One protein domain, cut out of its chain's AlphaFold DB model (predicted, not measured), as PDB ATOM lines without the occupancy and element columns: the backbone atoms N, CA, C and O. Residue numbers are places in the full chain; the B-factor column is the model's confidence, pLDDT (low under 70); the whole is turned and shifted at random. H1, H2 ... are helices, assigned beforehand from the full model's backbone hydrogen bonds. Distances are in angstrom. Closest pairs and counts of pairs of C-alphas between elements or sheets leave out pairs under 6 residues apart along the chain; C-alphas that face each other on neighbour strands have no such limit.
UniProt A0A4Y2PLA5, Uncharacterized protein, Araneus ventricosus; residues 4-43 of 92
ATOM      1  N   SER A   4     -18.220  21.159  -2.951       86.88
ATOM      2  CA  SER A   4     -17.259  20.570  -2.003       86.88
ATOM      3  C   SER A   4     -16.545  21.648  -1.186       86.88
ATOM      4  O   SER A   4     -16.348  21.529   0.025       86.88
ATOM      5  N   ARG A   5     -16.234  22.772  -1.837       90.94
ATOM      6  CA  ARG A   5     -15.603  23.928  -1.206       90.94
ATOM      7  C   ARG A   5     -16.551  24.609  -0.215       90.94
ATOM      8  O   ARG A   5     -16.098  25.007   0.858       90.94
ATOM      9  N   ALA A   6     -17.843  24.710  -0.538       92.56
ATOM     10  CA  ALA A   6     -18.866  25.263   0.353       92.56
ATOM     11  C   ALA A   6     -19.060  24.402   1.613       92.56
ATOM     12  O   ALA A   6     -19.007  24.928   2.725       92.56
ATOM     13  N   VAL A   7     -19.172  23.079   1.453       95.06
ATOM     14  CA  VAL A   7     -19.263  22.126   2.573       95.06
ATOM     15  C   VAL A   7     -18.038  22.234   3.486       95.06
ATOM     16  O   VAL A   7     -18.178  22.347   4.704       95.06
ATOM     17  N   GLY A   8     -16.834  22.328   2.912       95.56
ATOM     18  CA  GLY A   8     -15.608  22.526   3.689       95.56
ATOM     19  C   GLY A   8     -15.595  23.821   4.516       95.56
ATOM     20  O   GLY A   8     -15.040  23.845   5.614       95.56
ATOM     21  N   TYR A   9     -16.213  24.909   4.038       94.38
ATOM     22  CA  TYR A   9     -16.351  26.134   4.834       94.38
ATOM     23  C   TYR A   9     -17.307  25.969   6.013       94.38
ATOM     24  O   TYR A   9     -17.025  26.514   7.080       94.38
ATOM     25  N   ILE A  10     -18.404  25.232   5.830       95.38
ATOM     26  CA  ILE A  10     -19.401  24.988   6.879       95.38
ATOM     27  C   ILE A  10     -18.769  24.184   8.016       95.38
ATOM     28  O   ILE A  10     -18.809  24.634   9.160       95.38
ATOM     29  N   ILE A  11     -18.087  23.079   7.696       96.12
ATOM     30  CA  ILE A  11     -17.419  22.219   8.689       96.12
ATOM     31  C   ILE A  11     -16.400  23.024   9.507       96.12
ATOM     32  O   ILE A  11     -16.456  23.043  10.737       96.12
ATOM     33  N   ARG A  12     -15.519  23.780   8.836       96.06
ATOM     34  CA  ARG A  12     -14.533  24.640   9.517       96.06
ATOM     35  C   ARG A  12     -15.171  25.757  10.341       96.06
ATOM     36  O   ARG A  12     -14.572  26.253  11.292       96.06
ATOM     37  N   ASN A  13     -16.343  26.254   9.949       95.81
ATOM     38  CA  ASN A  13     -17.057  27.255  10.740       95.81
ATOM     39  C   ASN A  13     -17.647  26.652  12.009       95.81
ATOM     40  O   ASN A  13     -17.584  27.302  13.052       95.81
ATOM     41  N   GLU A  14     -18.188  25.442  11.914       96.69
ATOM     42  CA  GLU A  14     -18.787  24.740  13.042       96.69
ATOM     43  C   GLU A  14     -17.727  24.361  14.086       96.69
ATOM     44  O   GLU A  14     -17.891  24.695  15.256       96.69
ATOM     45  N   GLN A  15     -16.572  23.838  13.657       95.81
ATOM     46  CA  GLN A  15     -15.421  23.581  14.542       95.81
ATOM     47  C   GLN A  15     -14.969  24.845  15.292       95.81
ATOM     48  O   GLN A  15     -14.842  24.864  16.515       95.81
ATOM     49  N   ARG A  16     -14.847  25.975  14.587       94.44
ATOM     50  CA  ARG A  16     -14.498  27.253  15.228       94.44
ATOM     51  C   ARG A  16     -15.568  27.754  16.200       94.44
ATOM     52  O   ARG A  16     -15.274  28.587  17.054       94.44
ATOM     53  N   ARG A  17     -16.836  27.345  16.052       94.69
ATOM     54  CA  ARG A  17     -17.896  27.672  17.023       94.69
ATOM     55  C   ARG A  17     -17.758  26.825  18.280       94.69
ATOM     56  O   ARG A  17     -17.925  27.385  19.358       94.69
ATOM     57  N   THR A  18     -17.450  25.536  18.155       95.75
ATOM     58  CA  THR A  18     -17.239  24.655  19.312       95.75
ATOM     59  C   THR A  18     -16.006  25.067  20.110       95.75
ATOM     60  O   THR A  18     -16.114  25.212  21.321       95.75
ATOM     61  N   GLU A  19     -14.897  25.387  19.439       94.12
ATOM     62  CA  GLU A  19     -13.680  25.916  20.079       94.12
ATOM     63  C   GLU A  19     -13.982  27.196  20.874       94.12
ATOM     64  O   GLU A  19     -13.701  27.281  22.064       94.12
ATOM     65  N   ARG A  20     -14.682  28.165  20.262       93.75
ATOM     66  CA  ARG A  20     -15.073  29.420  20.933       93.75
ATOM     67  C   ARG A  20     -16.011  29.243  22.126       93.75
ATOM     68  O   ARG A  20     -16.069  30.137  22.962       93.75
ATOM     69  N   ARG A  21     -16.789  28.155  22.185       94.62
ATOM     70  CA  ARG A  21     -17.655  27.852  23.340       94.62
ATOM     71  C   ARG A  21     -16.859  27.327  24.533       94.62
ATOM     72  O   ARG A  21     -17.339  27.450  25.651       94.62
ATOM     73  N   GLN A  22     -15.693  26.737  24.280       95.56
ATOM     74  CA  GLN A  22     -14.803  26.186  25.301       95.56
ATOM     75  C   GLN A  22     -13.683  27.163  25.700       95.56
ATOM     76  O   GLN A  22     -12.990  26.902  26.677       95.56
ATOM     77  N   GLU A  23     -13.523  28.283  24.980       95.31
ATOM     78  CA  GLU A  23     -12.550  29.339  25.299       95.31
ATOM     79  C   GLU A  23     -12.712  29.847  26.739       95.31
ATOM     80  O   GLU A  23     -13.797  30.234  27.184       95.31
ATOM     81  N   THR A  24     -11.586  29.962  27.432       96.56
ATOM     82  CA  THR A  24     -11.490  30.717  28.680       96.56
ATOM     83  C   THR A  24     -11.594  32.225  28.420       96.56
ATOM     84  O   THR A  24     -11.374  32.732  27.314       96.56
ATOM     85  N   VAL A  25     -11.872  33.000  29.473       95.75
ATOM     86  CA  VAL A  25     -11.930  34.470  29.381       95.75
ATOM     87  C   VAL A  25     -10.606  35.053  28.869       95.75
ATOM     88  O   VAL A  25     -10.620  35.972  28.043       95.75
ATOM     89  N   GLN A  26      -9.465  34.499  29.291       96.50
ATOM     90  CA  GLN A  26      -8.145  34.948  28.844       96.50
ATOM     91  C   GLN A  26      -7.935  34.695  27.346       96.50
ATOM     92  O   GLN A  26      -7.581  35.623  26.615       96.50
ATOM     93  N   GLU A  27      -8.244  33.494  26.857       96.12
ATOM     94  CA  GLU A  27      -8.153  33.152  25.431       96.12
ATOM     95  C   GLU A  27      -9.070  34.035  24.575       96.12
ATOM     96  O   GLU A  27      -8.647  34.585  23.551       96.12
ATOM     97  N   SER A  28     -10.301  34.276  25.041       95.19
ATOM     98  CA  SER A  28     -11.246  35.160  24.353       95.19
ATOM     99  C   SER A  28     -10.724  36.604  24.249       95.19
ATOM    100  O   SER A  28     -10.936  37.288  23.236       95.19
ATOM    101  N   THR A  29      -9.988  37.059  25.269       96.56
ATOM    102  CA  THR A  29      -9.374  38.391  25.328       96.56
ATOM    103  C   THR A  29      -8.214  38.498  24.345       96.56
ATOM    104  O   THR A  29      -8.149  39.466  23.580       96.56
ATOM    105  N   ILE A  30      -7.348  37.482  24.284       96.44
ATOM    106  CA  ILE A  30      -6.246  37.404  23.315       96.44
ATOM    107  C   ILE A  30      -6.799  37.424  21.884       96.44
ATOM    108  O   ILE A  30      -6.378  38.247  21.066       96.44
ATOM    109  N   ARG A  31      -7.814  36.602  21.585       94.81
ATOM    110  CA  ARG A  31      -8.451  36.569  20.259       94.81
ATOM    111  C   ARG A  31      -9.061  37.918  19.874       94.81
ATOM    112  O   ARG A  31      -8.952  38.338  18.719       94.81
ATOM    113  N   ARG A  32      -9.721  38.606  20.816       95.56
ATOM    114  CA  ARG A  32     -10.263  39.957  20.589       95.56
ATOM    115  C   ARG A  32      -9.142  40.960  20.307       95.56
ATOM    116  O   ARG A  32      -9.284  41.750  19.379       95.56
ATOM    117  N   ARG A  33      -8.030  40.904  21.047       96.69
ATOM    118  CA  ARG A  33      -6.874  41.791  20.848       96.69
ATOM    119  C   ARG A  33      -6.287  41.655  19.443       96.69
ATOM    120  O   ARG A  33      -6.136  42.664  18.763       96.69
ATOM    121  N   ILE A  34      -6.043  40.425  18.987       95.69
ATOM    122  CA  ILE A  34      -5.508  40.150  17.640       95.69
ATOM    123  C   ILE A  34      -6.443  40.705  16.558       95.69
ATOM    124  O   ILE A  34      -5.992  41.346  15.611       95.69
ATOM    125  N   ARG A  35      -7.761  40.500  16.710       94.12
ATOM    126  CA  ARG A  35      -8.757  41.043  15.775       94.12
ATOM    127  C   ARG A  35      -8.722  42.569  15.738       94.12
ATOM    128  O   ARG A  35      -8.631  43.132  14.656       94.12
ATOM    129  N   ASN A  36      -8.744  43.217  16.901       94.62
ATOM    130  CA  ASN A  36      -8.711  44.675  16.996       94.62
ATOM    131  C   ASN A  36      -7.436  45.253  16.372       94.62
ATOM    132  O   ASN A  36      -7.491  46.296  15.729       94.62
ATOM    133  N   GLU A  37      -6.293  44.585  16.530       94.44
ATOM    134  CA  GLU A  37      -5.045  45.016  15.903       94.44
ATOM    135  C   GLU A  37      -5.099  44.887  14.376       94.44
ATOM    136  O   GLU A  37      -4.738  45.824  13.664       94.44
ATOM    137  N   ALA A  38      -5.597  43.761  13.858       93.69
ATOM    138  CA  ALA A  38      -5.781  43.567  12.422       93.69
ATOM    139  C   ALA A  38      -6.769  44.588  11.828       93.69
ATOM    140  O   ALA A  38      -6.507  45.151  10.763       93.69
ATOM    141  N   ASP A  39      -7.866  44.866  12.531       91.44
ATOM    142  CA  ASP A  39      -8.856  45.867  12.132       91.44
ATOM    143  C   ASP A  39      -8.254  47.275  12.159       91.44
ATOM    144  O   ASP A  39      -8.412  48.021  11.197       91.44
ATOM    145  N   ASN A  40      -7.482  47.623  13.193       88.62
ATOM    146  CA  ASN A  40      -6.776  48.905  13.275       88.62
ATOM    147  C   ASN A  40      -5.761  49.091  12.141       88.62
ATOM    148  O   ASN A  40      -5.631  50.200  11.630       88.62
ATOM    149  N   ARG A  41      -5.072  48.024  11.716       88.81
ATOM    150  CA  ARG A  41      -4.150  48.063  10.565       88.81
ATOM    151  C   ARG A  41      -4.878  48.270   9.234       88.81
ATOM    152  O   ARG A  41      -4.330  48.908   8.343       88.81
ATOM    153  N   ARG A  42      -6.090  47.725   9.084       89.31
ATOM    154  CA  ARG A  42      -6.922  47.871   7.873       89.31
ATOM    155  C   ARG A  42      -7.698  49.180   7.840       89.31
ATOM    156  O   ARG A  42      -8.068  49.643   6.763       89.31
ATOM    157  N   ARG A  43      -8.006  49.746   9.007       85.19
ATOM    158  CA  ARG A  43      -8.819  50.952   9.120       85.19
ATOM    159  C   ARG A  43      -8.048  52.127   8.508       85.19
ATOM    160  O   ARG A  43      -6.939  52.414   8.959       85.19
TER     161      ARG A  43
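What this domain is: This is residues 4 to 43 of the 92 residues of an uncharacterized protein of Araneus ventricosus (UniProt A0A4Y2PLA5). Two long helices, H1 and then H2, meet near their ends as an open V, with the tight link at residues 23 and 24 making the corner. Residues 4 to 19, which belong to H1, and residues 32 to 43, of which 32 to 42 belong to H2, stand free, and the V is flat, spanning 34 by 27 by 7 A. The printed part has 40 residues with two named helices and no named strand, in the class all helix. It is only just loose, close to extended, with a radius of gyration of the C-alphas of 13.1 A.

How they stand to each other: H1, residues 4 to 22, is joined by the tight link to H2, residues 25 to 42. The two helices are close but not clearly touching, with 1 pair of C-alphas within 8 A, those of Arg 20 and Ser 28, 7.7 A apart. They run opposite ways at a steep tilt of 50 degrees. In H1 and H2 every O i to N i+4 pair is within hydrogen-bond range.

Where its parts are: H1 measures 28.0 A from C-alpha 4 at (-17.259, 20.570, -2.003) to C-alpha 22. H2 measures 25.8 A from C-alpha 25 to C-alpha 42 at (-6.922, 47.871, 7.873).

The domain as a whole: The two C-alphas farthest apart, those of Ser 4 and Gln 26, are 35.2 A apart. The printed part has no cut, and no printed residue is under 70 in pLDDT.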